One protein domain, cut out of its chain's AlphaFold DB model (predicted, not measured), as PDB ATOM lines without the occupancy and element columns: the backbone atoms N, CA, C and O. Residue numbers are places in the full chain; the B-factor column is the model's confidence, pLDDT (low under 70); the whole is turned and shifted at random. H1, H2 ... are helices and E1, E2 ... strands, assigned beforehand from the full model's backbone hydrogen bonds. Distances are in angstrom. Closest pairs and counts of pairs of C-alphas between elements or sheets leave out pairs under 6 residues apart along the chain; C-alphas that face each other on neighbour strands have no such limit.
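What this domain is: This is residues 372 to 503 of the 831 residues of the protein "F-box domain-containing protein" of Monilinia fructigena (UniProt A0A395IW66). Two small antiparallel sheets stand partly face to face as a loose sandwich, E1 E2 E3 E4 and E5 E6 E7, closest where E5 lies by E1 and E2 and drawn apart toward E4 and E7. Helix H3 stands up from the edge strand E4, the short helices H1 and H2 sit beyond one end of the strands, and residues 471 to 479 stick out as a free loop before H3. The printed part has 132 residues, with three named helices and seven named strands in the order E1 H1 E2 E3 E4 E5 H2 E6 E7 H3; the sheets run E1 - E2 - E3 - E4 and E5 - E6 - E7. The class is mixed, helices and strands, with under half of the residues in named elements. The whole is compact, with a radius of gyration of the C-alphas of 14.4 A and spans of 46 by 34 by 22 A.

Where its parts are: E1, residues 372 to 376, begins with C-alpha 372 at (34.734, 112.786, 85.040) and is 13.9 A long from first to last C-alpha. H1 is residues 381 to 385, 6.3 A. E2, residues 392 to 396, is 13.3 A long, E3, residues 401 to 404, 10.3 A, and E4, residues 418 to 422, 11.7 A. E5, residues 430 to 435, is the longest strand by residues and measures 14.2 A from C-alpha 430 at (36.877, 117.798, 82.274). H2 is residues 441 to 445, 6.1 A. E6, residues 451 to 455, is 13.7 A long, and E7, residues 460 to 463, 10.6 A. H3, residues 480 to 491, is 16.8 A long and ends with C-alpha 491 at (27.707, 120.443, 68.648).

How they stand to each other: In the four-stranded sheet, twisted with C-alphas up to 4.3 A off its best plane, E1 and E4 are the edge strands. E1 and E2 are antiparallel, with N 375 and O 393 2.8 A apart, within hydrogen-bond range. E2, E3 and E4 form a meander, each strand the antiparallel neighbour of the one before; both steps are hairpins, with N 394 and O 402 at 2.8 A and N 403 and O 420 at 2.8 A. The sandwich is two sheets face to face, their best planes 32 degrees apart and the strands of the one at 28 degrees to those of the other. The closest C-alphas of E1 and E5 are those of Ala 373 and Ala 432, 5.2 A apart. In the second sheet E5 and E6 are antiparallel, with N 434 and O 452 at 2.9 A, and the hairpin E6 and E7 has N 453 and O 461 at 2.8 A. Residues 461 to 462 of E7 also pair, antiparallel, with residues 497 to 498. E7 is apart from E1, E2, E3 and E4. H3 is on the four-stranded sheet at a height of 4.3 A, only just above the sheet's level, and stands up from it at 61 degrees; the closest C-alphas of H3 and E4 are those of Ala 487 and Ala 420, 3.8 A apart. H1 and H2 are close but not clearly touching, with the C-alphas of Val 385 and Asn 441 closest at 6.4 A; neither is on a sheet. In H1, H2 and H3 every O i to N i+4 pair is within hydrogen-bond range.

The domain as a whole: The two C-alphas farthest apart are those of Tyr 475 and Ala 501, 46.5 A. Without residues 471 to 479, which stand free, the body spans 39 by 36 by 23 A. The printed part has no cut. The links E3 to E4, 13 residues, and E7 to H3, 16 residues, are long. The mean pLDDT of the printed part is 80.8; residues 407 to 413, 470 to 483 and 485 are under 70.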
ATOM      1  N   SER A 372      34.007 112.111  83.959       92.12
ATOM      2  CA  SER A 372      34.734 112.786  85.040       92.12
ATOM      3  C   SER A 372      33.976 113.979  85.630       92.12
ATOM      4  O   SER A 372      34.227 114.351  86.772       92.12
ATOM      5  N   ALA A 373      33.014 114.548  84.899       92.12
ATOM      6  CA  ALA A 373      32.132 115.609  85.383       92.12
ATOM      7  C   ALA A 373      30.711 115.429  84.840       92.12
ATOM      8  O   ALA A 373      30.519 114.951  83.723       92.12
ATOM      9  N   ILE A 374      29.697 115.833  85.607       94.88
ATOM     10  CA  ILE A 374      28.298 115.750  85.181       94.88
ATOM     11  C   ILE A 374      27.477 116.909  85.740       94.88
ATOM     12  O   ILE A 374      27.605 117.286  86.903       94.88
ATOM     13  N   TRP A 375      26.591 117.434  84.907       94.50
ATOM     14  CA  TRP A 375      25.520 118.341  85.279       94.50
ATOM     15  C   TRP A 375      24.189 117.812  84.735       94.50
ATOM     16  O   TRP A 375      24.117 117.273  83.632       94.50
ATOM     17  N   ILE A 376      23.120 117.985  85.508       92.00
ATOM     18  CA  ILE A 376      21.745 117.663  85.117       92.00
ATOM     19  C   ILE A 376      20.849 118.838  85.487       92.00
ATOM     20  O   ILE A 376      20.973 119.375  86.592       92.00
ATOM     21  N   ALA A 377      19.947 119.201  84.576       86.56
ATOM     22  CA  ALA A 377      19.034 120.322  84.741       86.56
ATOM     23  C   ALA A 377      18.216 120.211  86.035       86.56
ATOM     24  O   ALA A 377      17.609 119.175  86.311       86.56
ATOM     25  N   LYS A 378      18.189 121.292  86.826       88.12
ATOM     26  CA  LYS A 378      17.395 121.367  88.068       88.12
ATOM     27  C   LYS A 378      16.004 121.962  87.859       88.12
ATOM     28  O   LYS A 378      15.152 121.857  88.736       88.12
ATOM     29  N   SER A 379      15.760 122.568  86.698       85.75
ATOM     30  CA  SER A 379      14.458 123.098  86.293       85.75
ATOM     31  C   SER A 379      14.261 122.990  84.776       85.75
ATOM     32  O   SER A 379      15.185 122.638  84.041       85.75
ATOM     33  N   MET A 380      13.055 123.306  84.288       84.94
ATOM     34  CA  MET A 380      12.742 123.285  82.851       84.94
ATOM     35  C   MET A 380      13.196 124.526  82.082       84.94
ATOM     36  O   MET A 380      12.960 124.616  80.882       84.94
ATOM     37  N   SER A 381      13.890 125.460  82.728       86.19
ATOM     38  CA  SER A 381      14.416 126.672  82.095       86.19
ATOM     39  C   SER A 381      15.354 126.349  80.916       86.19
ATOM     40  O   SER A 381      15.038 126.672  79.772       86.19
ATOM     41  N   VAL A 382      16.451 125.628  81.166       87.50
ATOM     42  CA  VAL A 382      17.459 125.262  80.159       87.50
ATOM     43  C   VAL A 382      16.875 124.305  79.111       87.50
ATOM     44  O   VAL A 382      17.008 124.600  77.922       87.50
ATOM     45  N   PRO A 383      16.158 123.220  79.467       87.88
ATOM     46  CA  PRO A 383      15.570 122.348  78.452       87.88
ATOM     47  C   PRO A 383      14.537 123.056  77.565       87.88
ATOM     48  O   PRO A 383      14.549 122.834  76.361       87.88
ATOM     49  N   ASN A 384      13.713 123.973  78.085       86.25
ATOM     50  CA  ASN A 384      12.756 124.707  77.245       86.25
ATOM     51  C   ASN A 384      13.454 125.683  76.287       86.25
ATOM     52  O   ASN A 384      13.123 125.732  75.107       86.25
ATOM     53  N   VAL A 385      14.450 126.437  76.765       87.94
ATOM     54  CA  VAL A 385      15.188 127.409  75.933       87.94
ATOM     55  C   VAL A 385      16.045 126.699  74.871       87.94
ATOM     56  O   VAL A 385      16.294 127.253  73.798       87.94
ATOM     57  N   THR A 386      16.466 125.462  75.150       87.31
ATOM     58  CA  THR A 386      17.209 124.596  74.222       87.31
ATOM     59  C   THR A 386      16.320 123.649  73.410       87.31
ATOM     60  O   THR A 386      16.848 122.771  72.737       87.31
ATOM     61  N   ASN A 387      14.989 123.799  73.438       85.19
ATOM     62  CA  ASN A 387      14.033 122.915  72.746       85.19
ATOM     63  C   ASN A 387      14.238 121.410  73.043       85.19
ATOM     64  O   ASN A 387      14.054 120.554  72.180       85.19
ATOM     65  N   GLY A 388      14.662 121.077  74.259       80.56
ATOM     66  CA  GLY A 388      14.895 119.712  74.722       80.56
ATOM     67  C   GLY A 388      16.204 119.085  74.239       80.56
ATOM     68  O   GLY A 388      16.407 117.889  74.461       80.56
ATOM     69  N   VAL A 389      17.096 119.855  73.605       83.44
ATOM     70  CA  VAL A 389      18.424 119.389  73.167       83.44
ATOM     71  C   VAL A 389      19.324 119.100  74.368       83.44
ATOM     72  O   VAL A 389      20.059 118.117  74.358       83.44
ATOM     73  N   ILE A 390      19.247 119.912  75.428       87.56
ATOM     74  CA  ILE A 390      20.127 119.791  76.594       87.56
ATOM     75  C   ILE A 390      19.301 119.621  77.861       87.56
ATOM     76  O   ILE A 390      18.602 120.534  78.292       87.56
ATOM     77  N   GLY A 391      19.430 118.455  78.487       84.19
ATOM     78  CA  GLY A 391      18.943 118.189  79.841       84.19
ATOM     79  C   GLY A 391      20.012 117.618  80.774       84.19
ATOM     80  O   GLY A 391      19.930 117.804  81.986       84.19
ATOM     81  N   ILE A 392      21.040 116.976  80.217       91.94
ATOM     82  CA  ILE A 392      22.229 116.497  80.931       91.94
ATOM     83  C   ILE A 392      23.456 116.928  80.129       91.94
ATOM     84  O   ILE A 392      23.431 116.858  78.902       91.94
ATOM     85  N   ILE A 393      24.526 117.338  80.805       93.31
ATOM     86  CA  ILE A 393      25.847 117.554  80.208       93.31
ATOM     87  C   ILE A 393      26.856 116.719  80.993       93.31
ATOM     88  O   ILE A 393      26.897 116.769  82.217       93.31
ATOM     89  N   THR A 394      27.678 115.958  80.287       94.06
ATOM     90  CA  THR A 394      28.775 115.169  80.855       94.06
ATOM     91  C   THR A 394      30.095 115.649  80.279       94.06
ATOM     92  O   THR A 394      30.145 116.081  79.130       94.06
ATOM     93  N   GLY A 395      31.148 115.578  81.081       92.06
ATOM     94  CA  GLY A 395      32.528 115.784  80.678       92.06
ATOM     95  C   GLY A 395      33.309 114.496  80.903       92.06
ATOM     96  O   GLY A 395      33.063 113.806  81.896       92.06
ATOM     97  N   SER A 396      34.220 114.164  79.993       91.19
ATOM     98  CA  SER A 396      34.997 112.929  80.056       91.19
ATOM     99  C   SER A 396      36.475 113.141  80.373       91.19
ATOM    100  O   SER A 396      37.016 114.247  80.264       91.19
ATOM    101  N   THR A 397      37.145 112.045  80.734       88.81
ATOM    102  CA  THR A 397      38.594 111.964  80.960       88.81
ATOM    103  C   THR A 397      39.423 112.310  79.725       88.81
ATOM    104  O   THR A 397      40.592 112.652  79.861       88.81
ATOM    105  N   LEU A 398      38.825 112.267  78.532       85.06
ATOM    106  CA  LEU A 398      39.472 112.614  77.266       85.06
ATOM    107  C   LEU A 398      39.192 114.059  76.828       85.06
ATOM    108  O   LEU A 398      39.568 114.445  75.721       85.06
ATOM    109  N   GLY A 399      38.520 114.854  77.665       85.00
ATOM    110  CA  GLY A 399      38.192 116.241  77.348       85.00
ATOM    111  C   GLY A 399      37.003 116.410  76.410       85.00
ATOM    112  O   GLY A 399      36.864 117.457  75.779       85.00
ATOM    113  N   VAL A 400      36.153 115.384  76.297       89.25
ATOM    114  CA  VAL A 400      34.915 115.420  75.510       89.25
ATOM    115  C   VAL A 400      33.775 115.908  76.397       89.25
ATOM    116  O   VAL A 400      33.635 115.471  77.538       89.25
ATOM    117  N   ILE A 401      32.934 116.796  75.867       92.12
ATOM    118  CA  ILE A 401      31.668 117.193  76.486       92.12
ATOM    119  C   ILE A 401      30.525 116.595  75.672       92.12
ATOM    120  O   ILE A 401      30.424 116.855  74.475       92.12
ATOM    121  N   THR A 402      29.644 115.829  76.312       90.69
ATOM    122  CA  THR A 402      28.472 115.215  75.668       90.69
ATOM    123  C   THR A 402      27.189 115.674  76.354       90.69
ATOM    124  O   THR A 402      27.063 115.564  77.575       90.69
ATOM    125  N   ALA A 403      26.226 116.167  75.571       90.88
ATOM    126  CA  ALA A 403      24.903 116.562  76.037       90.88
ATOM    127  C   ALA A 403      23.831 115.532  75.660       90.88
ATOM    128  O   ALA A 403      23.807 115.017  74.538       90.88
ATOM    129  N   TYR A 404      22.912 115.287  76.592       88.81
ATOM    130  CA  TYR A 404      21.803 114.348  76.442       88.81
ATOM    131  C   TYR A 404      20.455 115.033  76.660       88.81
ATOM    132  O   TYR A 404      20.332 115.954  77.475       88.81
ATOM    133  N   SER A 405      19.425 114.535  75.973       86.12
ATOM    134  CA  SER A 405      18.042 114.978  76.169       86.12
ATOM    135  C   SER A 405      17.418 114.343  77.414       86.12
ATOM    136  O   SER A 405      17.616 113.158  77.686       86.12
ATOM    137  N   LEU A 406      16.588 115.109  78.128       82.81
ATOM    138  CA  LEU A 406      15.691 114.590  79.170       82.81
ATOM    139  C   LEU A 406      14.310 114.174  78.628       82.81
ATOM    140  O   LEU A 406      13.474 113.760  79.419       82.81
ATOM    141  N   GLY A 407      14.070 114.262  77.312       67.31
ATOM    142  CA  GLY A 407      12.787 113.907  76.692       67.31
ATOM    143  C   GLY A 407      11.646 114.839  77.111       67.31
ATOM    144  O   GLY A 407      10.760 114.455  77.866       67.31
ATOM    145  N   THR A 408      11.681 116.084  76.634       66.81
ATOM    146  CA  THR A 408      10.614 117.086  76.833       66.81
ATOM    147  C   THR A 408       9.556 116.990  75.731       66.81
ATOM    148  O   THR A 408       9.905 116.592  74.626       66.81
ATOM    149  N   GLU A 409       8.326 117.478  75.940       59.09
ATOM    150  CA  GLU A 409       7.268 117.498  74.899       59.09
ATOM    151  C   GLU A 409       7.706 118.138  73.563       59.09
ATOM    152  O   GLU A 409       7.237 117.749  72.495       59.09
ATOM    153  N   HIS A 410       8.641 119.091  73.607       56.88
ATOM    154  CA  HIS A 410       9.184 119.782  72.430       56.88
ATOM    155  C   HIS A 410      10.249 118.987  71.651       56.88
ATOM    156  O   HIS A 410      10.576 119.345  70.520       56.88
ATOM    157  N   SER A 411      10.781 117.908  72.227       60.50
ATOM    158  CA  SER A 411      11.824 117.068  71.643       60.50
ATOM    159  C   SER A 411      11.249 115.690  71.331       60.50
ATOM    160  O   SER A 411      10.746 115.000  72.210       60.50
ATOM    161  N   LYS A 412      11.371 115.238  70.078       63.75
ATOM    162  CA  LYS A 412      11.048 113.847  69.706       63.75
ATOM    163  C   LYS A 412      12.108 112.842  70.190       63.75
ATOM    164  O   LYS A 412      11.990 111.654  69.895       63.75
ATOM    165  N   ALA A 413      13.164 113.299  70.866       67.06
ATOM    166  CA  ALA A 413      14.247 112.443  71.326       67.06
ATOM    167  C   ALA A 413      13.848 111.668  72.587       67.06
ATOM    168  O   ALA A 413      13.186 112.190  73.486       67.06
ATOM    169  N   LYS A 414      14.290 110.411  72.662       74.44
ATOM    170  CA  LYS A 414      14.109 109.577  73.850       74.44
ATOM    171  C   LYS A 414      14.920 110.168  75.008       74.44
ATOM    172  O   LYS A 414      15.992 110.742  74.813       74.44
ATOM    173  N   VAL A 415      14.425 109.993  76.231       77.88
ATOM    174  CA  VAL A 415      15.195 110.300  77.444       77.88
ATOM    175  C   VAL A 415      16.543 109.572  77.379       77.88
ATOM    176  O   VAL A 415      16.583 108.366  77.131       77.88
ATOM    177  N   GLY A 416      17.637 110.306  77.582       73.94
ATOM    178  CA  GLY A 416      18.998 109.772  77.519       73.94
ATOM    179  C   GLY A 416      19.591 109.670  76.111       73.94
ATOM    180  O   GLY A 416      20.700 109.167  75.970       73.94
ATOM    181  N   SER A 417      18.908 110.145  75.062       80.94
ATOM    182  CA  SER A 417      19.510 110.257  73.727       80.94
ATOM    183  C   SER A 417      20.642 111.284  73.718       80.94
ATOM    184  O   SER A 417      20.485 112.380  74.258       80.94
ATOM    185  N   VAL A 418      21.762 110.944  73.072       84.69
ATOM    186  CA  VAL A 418      22.864 111.880  72.807       84.69
ATOM    187  C   VAL A 418      22.394 112.909  71.781       84.69
ATOM    188  O   VAL A 418      21.935 112.536  70.702       84.69
ATOM    189  N   MET A 419      22.512 114.195  72.111       84.56
ATOM    190  CA  MET A 419      21.991 115.286  71.281       84.56
ATOM    191  C   MET A 419      23.070 116.214  70.741       84.56
ATOM    192  O   MET A 419      22.896 116.757  69.655       84.56
ATOM    193  N   ALA A 420      24.165 116.413  71.478       87.81
ATOM    194  CA  ALA A 420      25.283 117.239  71.034       87.81
ATOM    195  C   ALA A 420      26.605 116.785  71.669       87.81
ATOM    196  O   ALA A 420      26.604 116.253  72.783       87.81
ATOM    197  N   ARG A 421      27.729 116.988  70.974       87.00
ATOM    198  CA  ARG A 421      29.066 116.632  71.463       87.00
ATOM    199  C   ARG A 421      30.132 117.645  71.035       87.00
ATOM    200  O   ARG A 421      30.091 118.152  69.918       87.00
ATOM    201  N   TRP A 422      31.093 117.897  71.920       88.88
ATOM    202  CA  TRP A 422      32.230 118.800  71.723       88.88
ATOM    203  C   TRP A 422      33.518 118.187  72.269       88.88
ATOM    204  O   TRP A 422      33.474 117.310  73.127       88.88
ATOM    205  N   ILE A 423      34.666 118.700  71.826       86.75
ATOM    206  CA  ILE A 423      35.976 118.361  72.395       86.75
ATOM    207  C   ILE A 423      36.801 119.637  72.639       86.75
ATOM    208  O   ILE A 423      37.657 119.989  71.835       86.75
ATOM    209  N   PRO A 424      36.502 120.404  73.705       83.00
ATOM    210  CA  PRO A 424      37.203 121.662  73.976       83.00
ATOM    211  C   PRO A 424      38.690 121.483  74.323       83.00
ATOM    212  O   PRO A 424      39.486 122.356  73.991       83.00
ATOM    213  N   CYS A 425      39.079 120.375  74.968       82.94
ATOM    214  CA  CYS A 425      40.465 120.126  75.384       82.94
ATOM    215  C   CYS A 425      40.871 118.644  75.212       82.94
ATOM    216  O   CYS A 425      40.889 117.894  76.189       82.94
ATOM    217  N   PRO A 426      41.191 118.194  73.981       82.44
ATOM    218  CA  PRO A 426      41.496 116.792  73.693       82.44
ATOM    219  C   PRO A 426      42.586 116.212  74.608       82.44
ATOM    220  O   PRO A 426      43.668 116.780  74.735       82.44
ATOM    221  N   GLY A 427      42.306 115.069  75.234       78.00
ATOM    222  CA  GLY A 427      43.251 114.363  76.109       78.00
ATOM    223  C   GLY A 427      43.399 114.949  77.518       78.00
ATOM    224  O   GLY A 427      44.159 114.402  78.315       78.00
ATOM    225  N   VAL A 428      42.671 116.019  77.855       85.19
ATOM    226  CA  VAL A 428      42.677 116.629  79.191       85.19
ATOM    227  C   VAL A 428      41.304 116.446  79.848       85.19
ATOM    228  O   VAL A 428      40.318 116.947  79.312       85.19
ATOM    229  N   PRO A 429      41.205 115.794  81.022       89.50
ATOM    230  CA  PRO A 429      39.922 115.552  81.680       89.50
ATOM    231  C   PRO A 429      39.121 116.826  81.964       89.50
ATOM    232  O   PRO A 429      39.672 117.808  82.464       89.50
ATOM    233  N   ILE A 430      37.804 116.783  81.746       92.12
ATOM    234  CA  ILE A 430      36.877 117.798  82.274       92.12
ATOM    235  C   ILE A 430      36.573 117.463  83.733       92.12
ATOM    236  O   ILE A 430      35.996 116.417  84.016       92.12
ATOM    237  N   ILE A 431      36.933 118.337  84.665       95.56
ATOM    238  CA  ILE A 431      36.801 118.070  86.107       95.56
ATOM    239  C   ILE A 431      35.568 118.722  86.734       95.56
ATOM    240  O   ILE A 431      35.122 118.286  87.791       95.56
ATOM    241  N   ALA A 432      34.992 119.747  86.099       95.38
ATOM    242  CA  ALA A 432      33.752 120.362  86.565       95.38
ATOM    243  C   ALA A 432      32.949 120.967  85.412       95.38
ATOM    244  O   ALA A 432      33.512 121.498  84.456       95.38
ATOM    245  N   ILE A 433      31.621 120.910  85.534       95.19
ATOM    246  CA  ILE A 433      30.666 121.568  84.638       95.19
ATOM    247  C   ILE A 433      29.649 122.303  85.510       95.19
ATOM    248  O   ILE A 433      29.106 121.726  86.450       95.19
ATOM    249  N   SER A 434      29.383 123.564  85.188       95.19
ATOM    250  CA  SER A 434      28.383 124.393  85.859       95.19
ATOM    251  C   SER A 434      27.495 125.071  84.826       95.19
ATOM    252  O   SER A 434      27.984 125.569  83.816       95.19
ATOM    253  N   VAL A 435      26.189 125.116  85.075       94.00
ATOM    254  CA  VAL A 435      25.197 125.694  84.158       94.00
ATOM    255  C   VAL A 435      24.250 126.597  84.944       94.00
ATOM    256  O   VAL A 435      23.913 126.296  86.089       94.00
ATOM    257  N   ASP A 436      23.826 127.708  84.344       91.56
ATOM    258  CA  ASP A 436      22.827 128.616  84.909       91.56
ATOM    259  C   ASP A 436      21.430 127.974  84.859       91.56
ATOM    260  O   ASP A 436      20.732 128.026  83.844       91.56
ATOM    261  N   ASP A 437      20.986 127.411  85.984       87.25
ATOM    262  CA  ASP A 437      19.650 126.818  86.141       87.25
ATOM    263  C   ASP A 437      18.497 127.828  85.955       87.25
ATOM    264  O   ASP A 437      17.333 127.430  85.883       87.25
ATOM    265  N   SER A 438      18.782 129.132  85.874       86.06
ATOM    266  CA  SER A 438      17.804 130.200  85.627       86.06
ATOM    267  C   SER A 438      17.864 130.774  84.203       86.06
ATOM    268  O   SER A 438      17.226 131.795  83.916       86.06
ATOM    269  N   TYR A 439      18.617 130.131  83.303       89.75
ATOM    270  CA  TYR A 439      18.784 130.593  81.931       89.75
ATOM    271  C   TYR A 439      17.450 130.639  81.174       89.75
ATOM    272  O   TYR A 439      16.673 129.688  81.170       89.75
ATOM    273  N   ASN A 440      17.163 131.778  80.546       88.38
ATOM    274  CA  ASN A 440      15.884 132.066  79.899       88.38
ATOM    275  C   ASN A 440      16.090 132.871  78.605       88.38
ATOM    276  O   ASN A 440      17.194 133.334  78.319       88.38
ATOM    277  N   ASN A 441      15.021 133.086  77.833       86.62
ATOM    278  CA  ASN A 441      15.099 133.807  76.556       86.62
ATOM    279  C   ASN A 441      15.632 135.247  76.683       86.62
ATOM    280  O   ASN A 441      16.302 135.724  75.771       86.62
ATOM    281  N   SER A 442      15.393 135.932  77.809       86.75
ATOM    282  CA  SER A 442      15.949 137.272  78.052       86.75
ATOM    283  C   SER A 442      17.468 137.217  78.262       86.75
ATOM    284  O   SER A 442      18.203 137.990  77.649       86.75
ATOM    285  N   ARG A 443      17.958 136.250  79.051       84.44
ATOM    286  CA  ARG A 443      19.398 136.013  79.253       84.44
ATOM    287  C   ARG A 443      20.087 135.583  77.957       84.44
ATOM    288  O   ARG A 443      21.171 136.086  77.667       84.44
ATOM    289  N   LYS A 444      19.422 134.753  77.146       84.06
ATOM    290  CA  LYS A 444      19.868 134.375  75.797       84.06
ATOM    291  C   LYS A 444      20.030 135.591  74.886       84.06
ATOM    292  O   LYS A 444      21.079 135.754  74.278       84.06
ATOM    293  N   ALA A 445      19.034 136.478  74.841       84.81
ATOM    294  CA  ALA A 445      19.097 137.702  74.037       84.81
ATOM    295  C   ALA A 445      20.236 138.649  74.463       84.81
ATOM    296  O   ALA A 445      20.733 139.414  73.646       84.81
ATOM    297  N   SER A 446      20.674 138.582  75.727       84.25
ATOM    298  CA  SER A 446      21.806 139.367  76.237       84.25
ATOM    299  C   SER A 446      23.193 138.760  75.978       84.25
ATOM    300  O   SER A 446      24.184 139.352  76.394       84.25
ATOM    301  N   GLY A 447      23.283 137.580  75.348       81.88
ATOM    302  CA  GLY A 447      24.562 136.931  75.023       81.88
ATOM    303  C   GLY A 447      25.379 136.472  76.238       81.88
ATOM    304  O   GLY A 447      26.597 136.337  76.147       81.88
ATOM    305  N   ARG A 448      24.740 136.265  77.398       82.88
ATOM    306  CA  ARG A 448      25.432 135.850  78.628       82.88
ATOM    307  C   ARG A 448      25.899 134.399  78.554       82.88
ATOM    308  O   ARG A 448      25.195 133.541  78.024       82.88
ATOM    309  N   ALA A 449      27.047 134.128  79.170       87.88
ATOM    310  CA  ALA A 449      27.504 132.765  79.400       87.88
ATOM    311  C   ALA A 449      26.488 132.009  80.269       87.88
ATOM    312  O   ALA A 449      26.068 132.513  81.313       87.88
ATOM    313  N   TRP A 450      26.092 130.816  79.833       92.06
ATOM    314  CA  TRP A 450      25.068 130.010  80.501       92.06
ATOM    315  C   TRP A 450      25.547 128.604  80.868       92.06
ATOM    316  O   TRP A 450      24.970 127.998  81.765       92.06
ATOM    317  N   ALA A 451      26.619 128.107  80.248       94.06
ATOM    318  CA  ALA A 451      27.312 126.886  80.656       94.06
ATOM    319  C   ALA A 451      28.820 127.133  80.718       94.06
ATOM    320  O   ALA A 451      29.356 127.873  79.897       94.06
ATOM    321  N   VAL A 452      29.491 126.516  81.690       95.44
ATOM    322  CA  VAL A 452      30.927 126.639  81.954       95.44
ATOM    323  C   VAL A 452      31.510 125.253  82.225       95.44
ATOM    324  O   VAL A 452      30.914 124.467  82.960       95.44
ATOM    325  N   ALA A 453      32.673 124.955  81.656       95.50
ATOM    326  CA  ALA A 453      33.429 123.730  81.881       95.50
ATOM    327  C   ALA A 453      34.863 124.062  82.316       95.50
ATOM    328  O   ALA A 453      35.473 124.997  81.805       95.50
ATOM    329  N   LEU A 454      35.392 123.290  83.260       94.62
ATOM    330  CA  LEU A 454      36.748 123.411  83.789       94.62
ATOM    331  C   LEU A 454      37.512 122.127  83.480       94.62
ATOM    332  O   LEU A 454      37.037 121.038  83.817       94.62
ATOM    333  N   ASN A 455      38.695 122.243  82.881       93.25
ATOM    334  CA  ASN A 455      39.556 121.083  82.654       93.25
ATOM    335  C   ASN A 455      40.560 120.860  83.800       93.25
ATOM    336  O   ASN A 455      40.743 121.708  84.673       93.25
ATOM    337  N   ALA A 456      41.227 119.703  83.808       88.50
ATOM    338  CA  ALA A 456      42.221 119.330  84.820       88.50
ATOM    339  C   ALA A 456      43.457 120.250  84.841       88.50
ATOM    340  O   ALA A 456      44.207 120.269  85.816       88.50
ATOM    341  N   LEU A 457      43.660 121.029  83.778       83.06
ATOM    342  CA  LEU A 457      44.691 122.054  83.681       83.06
ATOM    343  C   LEU A 457      44.165 123.436  84.125       83.06
ATOM    344  O   LEU A 457      44.888 124.421  84.077       83.06
ATOM    345  N   GLY A 458      42.943 123.565  84.626       84.75
ATOM    346  CA  GLY A 458      42.428 124.845  85.115       84.75
ATOM    347  C   GLY A 458      42.068 125.857  84.022       84.75
ATOM    348  O   GLY A 458      41.847 127.022  84.340       84.75
ATOM    349  N   GLU A 459      41.994 125.434  82.759       88.75
ATOM    350  CA  GLU A 459      41.417 126.243  81.685       88.75
ATOM    351  C   GLU A 459      39.892 126.238  81.810       88.75
ATOM    352  O   GLU A 459      39.275 125.202  82.094       88.75
ATOM    353  N   VAL A 460      39.289 127.407  81.602       92.12
ATOM    354  CA  VAL A 460      37.851 127.627  81.758       92.12
ATOM    355  C   VAL A 460      37.225 127.865  80.393       92.12
ATOM    356  O   VAL A 460      37.596 128.804  79.691       92.12
ATOM    357  N   PHE A 461      36.235 127.052  80.044       92.31
ATOM    358  CA  PHE A 461      35.472 127.144  78.804       92.31
ATOM    359  C   PHE A 461      34.030 127.555  79.095       92.31
ATOM    360  O   PHE A 461      33.475 127.124  80.102       92.31
ATOM    361  N   TYR A 462      33.389 128.334  78.226       93.12
ATOM    362  CA  TYR A 462      31.999 128.758  78.395       93.12
ATOM    363  C   TYR A 462      31.196 128.778  77.089       93.12
ATOM    364  O   TYR A 462      31.744 128.964  76.005       93.12
ATOM    365  N   LEU A 463      29.875 128.606  77.199       90.56
ATOM    366  CA  LEU A 463      28.907 128.754  76.108       90.56
ATOM    367  C   LEU A 463      28.015 129.971  76.329       90.56
ATOM    368  O   LEU A 463      27.475 130.162  77.419       90.56
ATOM    369  N   THR A 464      27.792 130.733  75.263       88.19
ATOM    370  CA  THR A 464      26.804 131.825  75.186       88.19
ATOM    371  C   THR A 464      25.620 131.457  74.284       88.19
ATOM    372  O   THR A 464      24.485 131.854  74.538       88.19
ATOM    373  N   GLU A 465      25.862 130.634  73.263       86.38
ATOM    374  CA  GLU A 465      24.873 130.193  72.277       86.38
ATOM    375  C   GLU A 465      24.305 128.804  72.603       86.38
ATOM    376  O   GLU A 465      24.791 128.102  73.491       86.38
ATOM    377  N   ILE A 466      23.246 128.405  71.893       88.25
ATOM    378  CA  ILE A 466      22.533 127.138  72.102       88.25
ATOM    379  C   ILE A 466      22.617 126.278  70.841       88.25
ATOM    380  O   ILE A 466      22.313 126.804  69.768       88.25
ATOM    381  N   PRO A 467      22.963 124.981  70.952       86.00
ATOM    382  CA  PRO A 467      23.074 124.118  69.788       86.00
ATOM    383  C   PRO A 467      21.736 123.928  69.079       86.00
ATOM    384  O   PRO A 467      20.694 123.744  69.715       86.00
ATOM    385  N   THR A 468      21.777 123.927  67.752       80.81
ATOM    386  CA  THR A 468      20.636 123.632  66.890       80.81
ATOM    387  C   THR A 468      20.770 122.224  66.315       80.81
ATOM    388  O   THR A 468      21.825 121.810  65.841       80.81
ATOM    389  N   VAL A 469      19.686 121.451  66.379       70.88
ATOM    390  CA  VAL A 469      19.615 120.108  65.788       70.88
ATOM    391  C   VAL A 469      18.790 120.215  64.508       70.88
ATOM    392  O   VAL A 469      17.619 120.593  64.558       70.88
ATOM    393  N   THR A 470      19.392 119.927  63.356       57.56
ATOM    394  CA  THR A 470      18.699 119.958  62.063       57.56
ATOM    395  C   THR A 470      17.803 118.724  61.907       57.56
ATOM    396  O   THR A 470      18.240 117.580  62.034       57.56
ATOM    397  N   ASN A 471      16.516 118.943  61.621       53.62
ATOM    398  CA  ASN A 471      15.573 117.873  61.294       53.62
ATOM    399  C   ASN A 471      15.704 117.512  59.805       53.62
ATOM    400  O   ASN A 471      14.901 117.967  58.993       53.62
ATOM    401  N   HIS A 472      16.703 116.712  59.426       42.44
ATOM    402  CA  HIS A 472      16.702 116.105  58.088       42.44
ATOM    403  C   HIS A 472      15.615 115.019  57.985       42.44
ATOM    404  O   HIS A 472      15.381 114.293  58.960       42.44
ATOM    405  N   PRO A 473      14.918 114.905  56.836       34.28
ATOM    406  CA  PRO A 473      13.858 113.931  56.663       34.28
ATOM    407  C   PRO A 473      14.407 112.502  56.741       34.28
ATOM    408  O   PRO A 473      15.456 112.160  56.203       34.28
ATOM    409  N   VAL A 474      13.642 111.702  57.471       42.97
ATOM    410  CA  VAL A 474      13.720 110.257  57.689       42.97
ATOM    411  C   VAL A 474      14.032 109.510  56.392       42.97
ATOM    412  O   VAL A 474      13.224 109.606  55.484       42.97
ATOM    413  N   TYR A 475      15.153 108.778  56.329       36.38
ATOM    414  CA  TYR A 475      15.318 107.456  55.680       36.38
ATOM    415  C   TYR A 475      16.787 106.980  55.754       36.38
ATOM    416  O   TYR A 475      17.411 106.737  54.733       36.38
ATOM    417  N   VAL A 476      17.369 106.828  56.951       38.81
ATOM    418  CA  VAL A 476      18.620 106.054  57.135       38.81
ATOM    419  C   VAL A 476      18.574 105.379  58.514       38.81
ATOM    420  O   VAL A 476      17.995 105.945  59.446       38.81
ATOM    421  N   SER A 477      19.088 104.150  58.607       42.94
ATOM    422  CA  SER A 477      18.992 103.226  59.747       42.94
ATOM    423  C   SER A 477      19.337 103.846  61.111       42.94
ATOM    424  O   SER A 477      20.176 104.740  61.244       42.94
ATOM    425  N   LEU A 478      18.672 103.317  62.144       42.09
ATOM    426  CA  LEU A 478      18.885 103.584  63.570       42.09
ATOM    427  C   LEU A 478      20.183 102.923  64.090       42.09
ATOM    428  O   LEU A 478      20.148 102.246  65.112       42.09
ATOM    429  N   ASP A 479      21.306 103.084  63.395       54.81
ATOM    430  CA  ASP A 479      22.601 102.620  63.908       54.81
ATOM    431  C   ASP A 479      23.171 103.648  64.904       54.81
ATOM    432  O   ASP A 479      23.057 104.861  64.693       54.81
ATOM    433  N   GLU A 480      23.753 103.185  66.020       53.12
ATOM    434  CA  GLU A 480      24.297 104.046  67.091       53.12
ATOM    435  C   GLU A 480      25.348 105.047  66.568       53.12
ATOM    436  O   GLU A 480      25.409 106.190  67.039       53.12
ATOM    437  N   ASP A 481      26.082 104.673  65.517       55.84
ATOM    438  CA  ASP A 481      27.085 105.506  64.842       55.84
ATOM    439  C   ASP A 481      26.470 106.756  64.183       55.84
ATOM    440  O   ASP A 481      27.026 107.860  64.253       55.84
ATOM    441  N   ASN A 482      25.249 106.641  63.644       61.84
ATOM    442  CA  ASN A 482      24.511 107.769  63.066       61.84
ATOM    443  C   ASN A 482      24.032 108.765  64.134       61.84
ATOM    444  O   ASN A 482      23.928 109.967  63.865       61.84
ATOM    445  N   LEU A 483      23.746 108.299  65.356       64.94
ATOM    446  CA  LEU A 483      23.344 109.170  66.466       64.94
ATOM    447  C   LEU A 483      24.545 109.960  67.009       64.94
ATOM    448  O   LEU A 483      24.430 111.161  67.264       64.94
ATOM    449  N   GLY A 484      25.716 109.318  67.098       70.12
ATOM    450  CA  GLY A 484      26.981 109.976  67.432       70.12
ATOM    451  C   GLY A 484      27.360 111.070  66.430       70.12
ATOM    452  O   GLY A 484      27.700 112.185  66.833       70.12
ATOM    453  N   ARG A 485      27.225 110.800  65.124       68.88
ATOM    454  CA  ARG A 485      27.455 111.782  64.047       68.88
ATOM    455  C   ARG A 485      26.527 112.995  64.160       68.88
ATOM    456  O   ARG A 485      27.003 114.130  64.124       68.88
ATOM    457  N   LYS A 486      25.224 112.781  64.376       73.44
ATOM    458  CA  LYS A 486      24.254 113.875  64.587       73.44
ATOM    459  C   LYS A 486      24.611 114.744  65.790       73.44
ATOM    460  O   LYS A 486      24.497 115.964  65.707       73.44
ATOM    461  N   ALA A 487      25.094 114.136  66.870       78.31
ATOM    462  CA  ALA A 487      25.532 114.869  68.049       78.31
ATOM    463  C   ALA A 487      26.764 115.748  67.775       78.31
ATOM    464  O   ALA A 487      26.808 116.899  68.208       78.31
ATOM    465  N   TRP A 488      27.748 115.257  67.019       76.88
ATOM    466  CA  TRP A 488      28.888 116.082  66.612       76.88
ATOM    467  C   TRP A 488      28.458 117.252  65.717       76.88
ATOM    468  O   TRP A 488      28.893 118.377  65.943       76.88
ATOM    469  N   ILE A 489      27.554 117.028  64.755       71.56
ATOM    470  CA  ILE A 489      27.023 118.091  63.881       71.56
ATOM    471  C   ILE A 489      26.263 119.146  64.694       71.56
ATOM    472  O   ILE A 489      26.534 120.336  64.553       71.56
ATOM    473  N   ALA A 490      25.365 118.723  65.587       79.19
ATOM    474  CA  ALA A 490      24.641 119.628  66.475       79.19
ATOM    475  C   ALA A 490      25.595 120.413  67.386       79.19
ATOM    476  O   ALA A 490      25.413 121.612  67.584       79.19
ATOM    477  N   GLY A 491      26.656 119.773  67.887       81.25
ATOM    478  CA  GLY A 491      27.707 120.443  68.648       81.25
ATOM    479  C   GLY A 491      28.388 121.559  67.855       81.25
ATOM    480  O   GLY A 491      28.553 122.658  68.373       81.25
ATOM    481  N   ARG A 492      28.690 121.342  66.569       73.75
ATOM    482  CA  ARG A 492      29.353 122.332  65.693       73.75
ATOM    483  C   ARG A 492      28.554 123.608  65.421       73.75
ATOM    484  O   ARG A 492      29.111 124.551  64.858       73.75
ATOM    485  N   THR A 493      27.278 123.650  65.792       75.75
ATOM    486  CA  THR A 493      26.448 124.856  65.657       75.75
ATOM    487  C   THR A 493      26.770 125.914  66.712       75.75
ATOM    488  O   THR A 493      26.396 127.067  66.536       75.75
ATOM    489  N   VAL A 494      27.498 125.544  67.774       79.81
ATOM    490  CA  VAL A 494      27.930 126.445  68.851       79.81
ATOM    491  C   VAL A 494      29.358 126.153  69.286       79.81
ATOM    492  O   VAL A 494      29.875 125.054  69.087       79.81
ATOM    493  N   TYR A 495      30.000 127.129  69.920       80.62
ATOM    494  CA  TYR A 495      31.401 127.025  70.313       80.62
ATOM    495  C   TYR A 495      31.636 127.310  71.792       80.62
ATOM    496  O   TYR A 495      31.183 128.328  72.315       80.62
ATOM    497  N   TRP A 496      32.397 126.416  72.430       86.00
ATOM    498  CA  TRP A 496      32.949 126.603  73.769       86.00
ATOM    499  C   TRP A 496      34.123 127.578  73.705       86.00
ATOM    500  O   TRP A 496      35.205 127.228  73.243       86.00
ATOM    501  N   GLN A 497      33.903 128.797  74.184       82.88
ATOM    502  CA  GLN A 497      34.915 129.845  74.239       82.88
ATOM    503  C   GLN A 497      35.808 129.631  75.455       82.88
ATOM    504  O   GLN A 497      35.301 129.419  76.552       82.88
ATOM    505  N   VAL A 498      37.128 129.697  75.290       84.50
ATOM    506  CA  VAL A 498      38.045 129.693  76.435       84.50
ATOM    507  C   VAL A 498      38.152 131.100  77.017       84.50
ATOM    508  O   VAL A 498      38.186 132.097  76.297       84.50
ATOM    509  N   VAL A 499      38.193 131.200  78.341       85.81
ATOM    510  CA  VAL A 499      38.546 132.445  79.019       85.81
ATOM    511  C   VAL A 499      40.041 132.657  78.807       85.81
ATOM    512  O   VAL A 499      40.844 131.947  79.405       85.81
ATOM    513  N   GLU A 500      40.420 133.624  77.973       78.19
ATOM    514  CA  GLU A 500      41.819 133.853  77.567       78.19
ATOM    515  C   GLU A 500      42.783 134.012  78.751       78.19
ATOM    516  O   GLU A 500      43.884 133.479  78.731       78.19
ATOM    517  N   ALA A 501      42.343 134.637  79.847       76.88
ATOM    518  CA  ALA A 501      43.146 134.753  81.066       76.88
ATOM    519  C   ALA A 501      43.468 133.400  81.743       76.88
ATOM    520  O   ALA A 501      44.396 133.320  82.542       76.88
ATOM    521  N   SER A 502      42.695 132.349  81.453       79.31
ATOM    522  CA  SER A 502      42.935 130.978  81.929       79.31
ATOM    523  C   SER A 502      43.749 130.130  80.948       79.31
ATOM    524  O   SER A 502      44.160 129.027  81.312       79.31
ATOM    525  N   ARG A 503      43.989 130.623  79.722       78.31
ATOM    526  CA  ARG A 503      44.729 129.899  78.685       78.31
ATOM    527  C   ARG A 503      46.166 129.687  79.138       78.31
ATOM    528  O   ARG A 503      46.856 130.621  79.546       78.31
TER     529      ARG A 503